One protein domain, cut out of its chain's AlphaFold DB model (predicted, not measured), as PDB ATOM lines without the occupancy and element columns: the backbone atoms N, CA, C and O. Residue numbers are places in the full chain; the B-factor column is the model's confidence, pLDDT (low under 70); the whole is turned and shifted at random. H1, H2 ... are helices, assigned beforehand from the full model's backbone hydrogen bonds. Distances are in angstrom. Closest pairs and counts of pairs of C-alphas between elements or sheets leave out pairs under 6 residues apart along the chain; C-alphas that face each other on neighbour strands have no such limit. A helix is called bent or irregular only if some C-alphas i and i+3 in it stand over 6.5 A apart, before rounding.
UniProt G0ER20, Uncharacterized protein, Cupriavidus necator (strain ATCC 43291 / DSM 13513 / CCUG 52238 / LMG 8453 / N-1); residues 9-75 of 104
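Overview. This is residues 9 to 75 of the 104 residues of an uncharacterized protein of Cupriavidus necator (strain ATCC 43291 / DSM 13513 / CCUG 52238 / LMG 8453 / N-1) (UniProt G0ER20). Two long helices, H1 and H3, meet near their first residues as an L, and the shorter H2 sits in the angle between them, touching both. After H3, residues 66 to 75 fold back past H2 toward the side where H1 ends. The printed part has 67 residues with three named helices, in the order H1, H2, H3, and no named strand; the class is all helix. It is compact, with a radius of gyration of the C-alphas of 11.0 A and spans of 29 by 27 by 17 A.

Along the chain. H1, residues 9 to 24, begins at C-alpha 9 (202.061, 243.055, 175.837) and is 24.8 A long. It has a kink of 30 degrees near residue 17 and is irregular, but only just: C-alphas 20 and 23 are 6.7 A apart. H2, residues 32 to 41, is 14.1 A long. H3, residues 51 to 65, is 18.1 A long and ends at C-alpha 65 (191.880, 236.133, 168.432); it is irregular, with C-alphas 53 and 56 7.4 A apart.

Arrangement. H1 touches H2 with residues 11 to 15 alone; their closest C-alphas, of Ala 11 and Val 34, are 5.6 A apart. Their lines are about perpendicular, at 87 degrees. H1 touches H3 with residues 9 to 12 alone, about perpendicular at 85 degrees; the closest C-alphas, of Glu 9 and Ala 55, are 7.1 A apart. H2 and H3 touch at a steep tilt of 57 degrees, opposite ways, with the closest C-alphas, of Ala 33 and Ala 65, 5.1 A apart. The helix packing is mostly crossed, with 0 of these 3 pairs at a shallow tilt. Every O i to N i+4 pair is within hydrogen-bond range in H2, against 8 of 12 in H1 and 9 of 11 in H3.

Size, cuts and confidence. The two C-alphas farthest apart, of Pro 52 and Gly 75, are 30.7 A apart. The printed part has no cut, and the links H1 to H2 and H2 to H3 are short. The mean pLDDT of the printed part is 93.9, and no printed residue is under 70.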
ATOM      1  N   GLU A   9     200.683 243.230 175.358       96.44
ATOM      2  CA  GLU A   9     202.061 243.055 175.837       96.44
ATOM      3  C   GLU A   9     202.172 241.944 176.884       96.44
ATOM      4  O   GLU A   9     203.063 241.103 176.817       96.44
ATOM      5  N   GLN A  10     201.219 241.888 177.815       96.12
ATOM      6  CA  GLN A  10     201.197 240.861 178.852       96.12
ATOM      7  C   GLN A  10     200.903 239.473 178.269       96.12
ATOM      8  O   GLN A  10     201.541 238.502 178.659       96.12
ATOM      9  N   ALA A  11     200.013 239.388 177.276       96.44
ATOM     10  CA  ALA A  11     199.786 238.164 176.511       96.44
ATOM     11  C   ALA A  11     201.038 237.737 175.719       96.44
ATOM     12  O   ALA A  11     201.333 236.550 175.627       96.44
ATOM     13  N   TYR A  12     201.799 238.686 175.160       98.00
ATOM     14  CA  TYR A  12     203.065 238.379 174.486       98.00
ATOM     15  C   TYR A  12     204.099 237.817 175.468       98.00
ATOM     16  O   TYR A  12     204.746 236.813 175.173       98.00
ATOM     17  N   ALA A  13     204.235 238.445 176.639       97.25
ATOM     18  CA  ALA A  13     205.135 237.986 177.691       97.25
ATOM     19  C   ALA A  13     204.777 236.566 178.157       97.25
ATOM     20  O   ALA A  13     205.647 235.699 178.168       97.25
ATOM     21  N   GLU A  14     203.494 236.296 178.423       95.94
ATOM     22  CA  GLU A  14     203.018 234.947 178.746       95.94
ATOM     23  C   GLU A  14     203.378 233.954 177.635       95.94
ATOM     24  O   GLU A  14     203.931 232.893 177.911       95.94
ATOM     25  N   ALA A  15     203.138 234.291 176.366       97.06
ATOM     26  CA  ALA A  15     203.481 233.397 175.265       97.06
ATOM     27  C   ALA A  15     204.981 233.084 175.191       97.06
ATOM     28  O   ALA A  15     205.349 231.931 174.962       97.06
ATOM     29  N   ALA A  16     205.837 234.078 175.424       97.44
ATOM     30  CA  ALA A  16     207.283 233.886 175.471       97.44
ATOM     31  C   ALA A  16     207.723 232.966 176.626       97.44
ATOM     32  O   ALA A  16     208.702 232.235 176.477       97.44
ATOM     33  N   GLU A  17     206.998 232.966 177.745       96.19
ATOM     34  CA  GLU A  17     207.253 232.085 178.893       96.19
ATOM     35  C   GLU A  17     206.701 230.665 178.691       96.19
ATOM     36  O   GLU A  17     207.356 229.689 179.057       96.19
ATOM     37  N   GLN A  18     205.510 230.530 178.099       95.00
ATOM     38  CA  GLN A  18     204.793 229.254 178.009       95.00
ATOM     39  C   GLN A  18     205.221 228.391 176.815       95.00
ATOM     40  O   GLN A  18     205.247 227.164 176.921       95.00
ATOM     41  N   LEU A  19     205.596 228.991 175.675       95.25
ATOM     42  CA  LEU A  19     205.993 228.230 174.481       95.25
ATOM     43  C   LEU A  19     207.159 227.249 174.725       95.25
ATOM     44  O   LEU A  19     207.041 226.102 174.282       95.25
ATOM     45  N   PRO A  20     208.241 227.612 175.447       94.50
ATOM     46  CA  PRO A  20     209.322 226.673 175.757       94.50
ATOM     47  C   PRO A  20     208.874 225.461 176.587       94.50
ATOM     48  O   PRO A  20     209.408 224.366 176.422       94.50
ATOM     49  N   LEU A  21     207.870 225.629 177.454       93.25
ATOM     50  CA  LEU A  21     207.370 224.577 178.350       93.25
ATOM     51  C   LEU A  21     206.494 223.542 177.631       93.25
ATOM     52  O   LEU A  21     206.228 222.456 178.156       93.25
ATOM     53  N   ARG A  22     206.057 223.859 176.410       90.25
ATOM     54  CA  ARG A  22     205.082 223.065 175.662       90.25
ATOM     55  C   ARG A  22     205.621 221.732 175.158       90.25
ATOM     56  O   ARG A  22     204.865 220.765 175.084       90.25
ATOM     57  N   ALA A  23     206.918 221.644 174.856       87.81
ATOM     58  CA  ALA A  23     207.552 220.380 174.464       87.81
ATOM     59  C   ALA A  23     207.392 219.298 175.549       87.81
ATOM     60  O   ALA A  23     207.230 218.118 175.244       87.81
ATOM     61  N   GLU A  24     207.354 219.723 176.813       89.50
ATOM     62  CA  GLU A  24     207.184 218.870 177.989       89.50
ATOM     63  C   GLU A  24     205.734 218.842 178.506       89.50
ATOM     64  O   GLU A  24     205.465 218.217 179.529       89.50
ATOM     65  N   ARG A  25     204.792 219.503 177.810       86.62
ATOM     66  CA  ARG A  25     203.382 219.667 178.221       86.62
ATOM     67  C   ARG A  25     203.219 220.272 179.619       86.62
ATOM     68  O   ARG A  25     202.326 219.883 180.369       86.62
ATOM     69  N   ARG A  26     204.111 221.195 179.984       88.44
ATOM     70  CA  ARG A  26     204.042 221.954 181.246       88.44
ATOM     71  C   ARG A  26     203.469 223.358 181.060       88.44
ATOM     72  O   ARG A  26     203.422 224.124 182.020       88.44
ATOM     73  N   ASP A  27     203.079 223.695 179.838       92.00
ATOM     74  CA  ASP A  27     202.524 224.989 179.484       92.00
ATOM     75  C   ASP A  27     201.128 225.190 180.085       92.00
ATOM     76  O   ASP A  27     200.272 224.309 180.047       92.00
ATOM     77  N   GLN A  28     200.911 226.378 180.637       89.75
ATOM     78  CA  GLN A  28     199.665 226.813 181.255       89.75
ATOM     79  C   GLN A  28     199.271 228.155 180.654       89.75
ATOM     80  O   GLN A  28     199.964 229.154 180.834       89.75
ATOM     81  N   TRP A  29     198.152 228.168 179.941       89.38
ATOM     82  CA  TRP A  29     197.674 229.349 179.233       89.38
ATOM     83  C   TRP A  29     196.517 229.981 179.988       89.38
ATOM     84  O   TRP A  29     195.550 229.301 180.334       89.38
ATOM     85  N   SER A  30     196.599 231.287 180.213       88.12
ATOM     86  CA  SER A  30     195.535 232.051 180.866       88.12
ATOM     87  C   SER A  30     194.292 232.179 179.980       88.12
ATOM     88  O   SER A  30     193.166 232.232 180.484       88.12
ATOM     89  N   ASP A  31     194.491 232.202 178.657       88.81
ATOM     90  CA  ASP A  31     193.438 232.294 177.651       88.81
ATOM     91  C   ASP A  31     193.865 231.608 176.336       88.81
ATOM     92  O   ASP A  31     195.015 231.699 175.895       88.81
ATOM     93  N   ARG A  32     192.910 230.961 175.653       92.00
ATOM     94  CA  ARG A  32     193.115 230.361 174.321       92.00
ATOM     95  C   ARG A  32     193.610 231.380 173.305       92.00
ATOM     96  O   ARG A  32     194.386 231.032 172.416       92.00
ATOM     97  N   ALA A  33     193.161 232.626 173.423       94.31
ATOM     98  CA  ALA A  33     193.591 233.709 172.562       94.31
ATOM     99  C   ALA A  33     195.102 233.923 172.643       94.31
ATOM    100  O   ALA A  33     195.691 234.283 171.625       94.31
ATOM    101  N   VAL A  34     195.749 233.676 173.791       95.50
ATOM    102  CA  VAL A  34     197.196 233.892 173.937       95.50
ATOM    103  C   VAL A  34     197.925 232.871 173.074       95.50
ATOM    104  O   VAL A  34     198.694 233.233 172.181       95.50
ATOM    105  N   PHE A  35     197.577 231.597 173.260       95.44
ATOM    106  CA  PHE A  35     198.119 230.489 172.484       95.44
ATOM    107  C   PHE A  35     197.896 230.677 170.978       95.44
ATOM    108  O   PHE A  35     198.836 230.617 170.186       95.44
ATOM    109  N   TRP A  36     196.657 230.941 170.555       96.62
ATOM    110  CA  TRP A  36     196.346 231.048 169.128       96.62
ATOM    111  C   TRP A  36     196.915 232.308 168.477       96.62
ATOM    112  O   TRP A  36     197.243 232.275 167.289       96.62
ATOM    113  N   THR A  37     197.101 233.392 169.233       98.12
ATOM    114  CA  THR A  37     197.850 234.561 168.752       98.12
ATOM    115  C   THR A  37     199.306 234.188 168.503       98.12
ATOM    116  O   THR A  37     199.816 234.481 167.424       98.12
ATOM    117  N   ALA A  38     199.944 233.462 169.427       97.56
ATOM    118  CA  ALA A  38     201.318 232.990 169.267       97.56
ATOM    119  C   ALA A  38     201.494 232.078 168.044       97.56
ATOM    120  O   ALA A  38     202.430 232.255 167.264       97.56
ATOM    121  N   VAL A  39     200.552 231.155 167.819       97.19
ATOM    122  CA  VAL A  39     200.554 230.280 166.635       97.19
ATOM    123  C   VAL A  39     200.454 231.085 165.335       97.19
ATOM    124  O   VAL A  39     201.199 230.814 164.397       97.19
ATOM    125  N   ARG A  40     199.565 232.087 165.266       97.75
ATOM    126  CA  ARG A  40     199.395 232.946 164.074       97.75
ATOM    127  C   ARG A  40     200.557 233.908 163.857       97.75
ATOM    128  O   ARG A  40     200.854 234.268 162.719       97.75
ATOM    129  N   TYR A  41     201.164 234.372 164.945       97.69
ATOM    130  CA  TYR A  41     202.323 235.250 164.901       97.69
ATOM    131  C   TYR A  41     203.549 234.501 164.369       97.69
ATOM    132  O   TYR A  41     204.240 235.027 163.506       97.69
ATOM    133  N   GLY A  42     203.735 233.255 164.809       96.94
ATOM    134  CA  GLY A  42     204.880 232.411 164.487       96.94
ATOM    135  C   GLY A  42     205.618 232.062 165.772       96.94
ATOM    136  O   GLY A  42     206.310 232.900 166.340       96.94
ATOM    137  N   VAL A  43     205.475 230.825 166.253       94.00
ATOM    138  CA  VAL A  43     205.977 230.419 167.584       94.00
ATOM    139  C   VAL A  43     207.490 230.593 167.753       94.00
ATOM    140  O   VAL A  43     207.946 230.879 168.850       94.00
ATOM    141  N   SER A  44     208.267 230.469 166.674       93.12
ATOM    142  CA  SER A  44     209.718 230.695 166.679       93.12
ATOM    143  C   SER A  44     210.110 232.172 166.764       93.12
ATOM    144  O   SER A  44     211.255 232.480 167.072       93.12
ATOM    145  N   GLU A  45     209.183 233.083 166.462       95.12
ATOM    146  CA  GLU A  45     209.389 234.535 166.517       95.12
ATOM    147  C   GLU A  45     209.036 235.114 167.900       95.12
ATOM    148  O   GLU A  45     209.313 236.280 168.169       95.12
ATOM    149  N   VAL A  46     208.413 234.322 168.780       96.69
ATOM    150  CA  VAL A  46     208.013 234.755 170.122       96.69
ATOM    151  C   VAL A  46     209.127 234.431 171.114       96.69
ATOM    152  O   VAL A  46     209.345 233.277 171.471       96.69
ATOM    153  N   HIS A  47     209.821 235.459 171.589       94.69
ATOM    154  CA  HIS A  47     210.839 235.324 172.629       94.69
ATOM    155  C   HIS A  47     210.949 236.592 173.491       94.69
ATOM    156  O   HIS A  47     210.517 237.676 173.062       94.69
ATOM    157  N   PRO A  48     211.548 236.493 174.696       92.56
ATOM    158  CA  PRO A  48     211.788 237.649 175.552       92.56
ATOM    159  C   PRO A  48     212.589 238.735 174.817       92.56
ATOM    160  O   PRO A  48     213.500 238.439 174.042       92.56
ATOM    161  N   GLY A  49     212.228 240.000 175.035       91.38
ATOM    162  CA  GLY A  49     212.916 241.160 174.453       91.38
ATOM    163  C   GLY A  49     212.510 241.548 173.023       91.38
ATOM    164  O   GLY A  49     212.824 242.657 172.603       91.38
ATOM    165  N   ALA A  50     211.761 240.715 172.290       94.62
ATOM    166  CA  ALA A  50     211.271 241.057 170.945       94.62
ATOM    167  C   ALA A  50     209.991 241.912 170.931       94.62
ATOM    168  O   ALA A  50     209.522 242.296 169.860       94.62
ATOM    169  N   TRP A  51     209.430 242.266 172.094       95.50
ATOM    170  CA  TRP A  51     208.198 243.057 172.158       95.50
ATOM    171  C   TRP A  51     208.234 244.349 171.318       95.50
ATOM    172  O   TRP A  51     207.300 244.542 170.540       95.50
ATOM    173  N   PRO A  52     209.288 245.195 171.359       96.75
ATOM    174  CA  PRO A  52     209.296 246.452 170.605       96.75
ATOM    175  C   PRO A  52     209.106 246.278 169.091       96.75
ATOM    176  O   PRO A  52     208.496 247.130 168.450       96.75
ATOM    177  N   VAL A  53     209.592 245.170 168.520       97.06
ATOM    178  CA  VAL A  53     209.421 244.852 167.092       97.06
ATOM    179  C   VAL A  53     208.131 244.072 166.819       97.06
ATOM    180  O   VAL A  53     207.527 244.225 165.759       97.06
ATOM    181  N   ALA A  54     207.668 243.275 167.786       96.88
ATOM    182  CA  ALA A  54     206.464 242.456 167.674       96.88
ATOM    183  C   ALA A  54     205.157 243.234 167.899       96.88
ATOM    184  O   ALA A  54     204.108 242.835 167.385       96.88
ATOM    185  N   ALA A  55     205.208 244.342 168.648       97.56
ATOM    186  CA  ALA A  55     204.052 244.990 169.267       97.56
ATOM    187  C   ALA A  55     202.892 245.270 168.307       97.56
ATOM    188  O   ALA A  55     201.741 244.946 168.612       97.56
ATOM    189  N   ALA A  56     203.182 245.830 167.130       97.94
ATOM    190  CA  ALA A  56     202.156 246.202 166.160       97.94
ATOM    191  C   ALA A  56     201.443 244.974 165.565       97.94
ATOM    192  O   ALA A  56     200.211 244.900 165.560       97.94
ATOM    193  N   ARG A  57     202.209 243.982 165.085       98.31
ATOM    194  CA  ARG A  57     201.653 242.769 164.461       98.31
ATOM    195  C   ARG A  57     200.960 241.890 165.500       98.31
ATOM    196  O   ARG A  57     199.856 241.414 165.240       98.31
ATOM    197  N   TRP A  58     201.569 241.718 166.672       98.25
ATOM    198  CA  TRP A  58     200.986 240.957 167.771       98.25
ATOM    199  C   TRP A  58     199.653 241.548 168.228       98.25
ATOM    200  O   TRP A  58     198.657 240.833 168.259       98.25
ATOM    201  N   SER A  59     199.601 242.855 168.515       97.69
ATOM    202  CA  SER A  59     198.380 243.515 169.007       97.69
ATOM    203  C   SER A  59     197.200 243.341 168.051       97.69
ATOM    204  O   SER A  59     196.092 243.039 168.489       97.69
ATOM    205  N   ARG A  60     197.440 243.428 166.736       97.94
ATOM    206  CA  ARG A  60     196.404 243.185 165.724       97.94
ATOM    207  C   ARG A  60     195.888 241.744 165.754       97.94
ATOM    208  O   ARG A  60     194.681 241.524 165.681       97.94
ATOM    209  N   LEU A  61     196.784 240.762 165.835       97.94
ATOM    210  CA  LEU A  61     196.398 239.349 165.903       97.94
ATOM    211  C   LEU A  61     195.663 239.029 167.210       97.94
ATOM    212  O   LEU A  61     194.678 238.294 167.184       97.94
ATOM    213  N   TRP A  62     196.102 239.628 168.317       96.31
ATOM    214  CA  TRP A  62     195.487 239.510 169.635       96.31
ATOM    215  C   TRP A  62     194.044 240.019 169.641       96.31
ATOM    216  O   TRP A  62     193.144 239.323 170.110       96.31
ATOM    217  N   GLU A  63     193.784 241.198 169.069       95.44
ATOM    218  CA  GLU A  63     192.423 241.737 168.959       95.44
ATOM    219  C   GLU A  63     191.482 240.819 168.176       95.44
ATOM    220  O   GLU A  63     190.327 240.650 168.568       95.44
ATOM    221  N   VAL A  64     191.978 240.217 167.090       95.62
ATOM    222  CA  VAL A  64     191.216 239.251 166.291       95.62
ATOM    223  C   VAL A  64     190.943 237.991 167.108       95.62
ATOM    224  O   VAL A  64     189.787 237.609 167.273       95.62
ATOM    225  N   ALA A  65     191.983 237.384 167.685       94.31
ATOM    226  CA  ALA A  65     191.880 236.133 168.432       94.31
ATOM    227  C   ALA A  65     190.875 236.224 169.591       94.31
ATOM    228  O   ALA A  65     190.067 235.323 169.791       94.31
ATOM    229  N   ARG A  66     190.857 237.345 170.315       92.69
ATOM    230  CA  ARG A  66     189.930 237.567 171.434       92.69
ATOM    231  C   ARG A  66     188.452 237.623 171.060       92.69
ATOM    232  O   ARG A  66     187.605 237.474 171.937       92.69
ATOM    233  N   ARG A  67     188.135 237.960 169.811       91.50
ATOM    234  CA  ARG A  67     186.750 238.098 169.328       91.50
ATOM    235  C   ARG A  67     186.241 236.818 168.677       91.50
ATOM    236  O   ARG A  67     185.058 236.718 168.371       91.50
ATOM    237  N   GLU A  68     187.128 235.859 168.446       89.81
ATOM    238  CA  GLU A  68     186.821 234.620 167.756       89.81
ATOM    239  C   GLU A  68     186.466 233.495 168.722       89.81
ATOM    240  O   GLU A  68     186.940 233.419 169.856       89.81
ATOM    241  N   HIS A  69     185.661 232.555 168.228       89.25
ATOM    242  CA  HIS A  69     185.466 231.290 168.913       89.25
ATOM    243  C   HIS A  69     186.635 230.354 168.597       89.25
ATOM    244  O   HIS A  69     186.638 229.641 167.593       89.25
ATOM    245  N   LEU A  70     187.660 230.400 169.444       89.56
ATOM    246  CA  LEU A  70     188.889 229.651 169.227       89.56
ATOM    247  C   LEU A  70     188.757 228.177 169.647       89.56
ATOM    248  O   LEU A  70     188.189 227.879 170.711       89.56
ATOM    249  N   PRO A  71     189.338 227.247 168.865       88.75
ATOM    250  CA  PRO A  71     189.371 225.841 169.234       88.75
ATOM    251  C   PRO A  71     190.181 225.625 170.525       88.75
ATOM    252  O   PRO A  71     190.995 226.475 170.905       88.75
ATOM    253  N   PRO A  72     189.976 224.497 171.224       88.50
ATOM    254  CA  PRO A  72     190.786 224.155 172.388       88.50
ATOM    255  C   PRO A  72     192.271 224.041 172.014       88.50
ATOM    256  O   PRO A  72     192.623 223.633 170.905       88.50
ATOM    257  N   ILE A  73     193.142 224.392 172.955       90.25
ATOM    258  CA  ILE A  73     194.590 224.242 172.845       90.25
ATOM    259  C   ILE A  73     194.912 222.741 172.781       90.25
ATOM    260  O   ILE A  73     194.550 221.995 173.701       90.25
ATOM    261  N   PRO A  74     195.591 222.268 171.719       86.38
ATOM    262  CA  PRO A  74     195.905 220.854 171.556       86.38
ATOM    263  C   PRO A  74     196.752 220.314 172.713       86.38
ATOM    264  O   PRO A  74     197.683 220.981 173.160       86.38
ATOM    265  N   GLY A  75     196.469 219.091 173.159       82.44
ATOM    266  CA  GLY A  75     197.251 218.411 174.198       82.44
ATOM    267  C   GLY A  75     196.957 218.852 175.636       82.44
ATOM    268  O   GLY A  75     197.465 218.208 176.549       82.44
TER     269      GLY A  75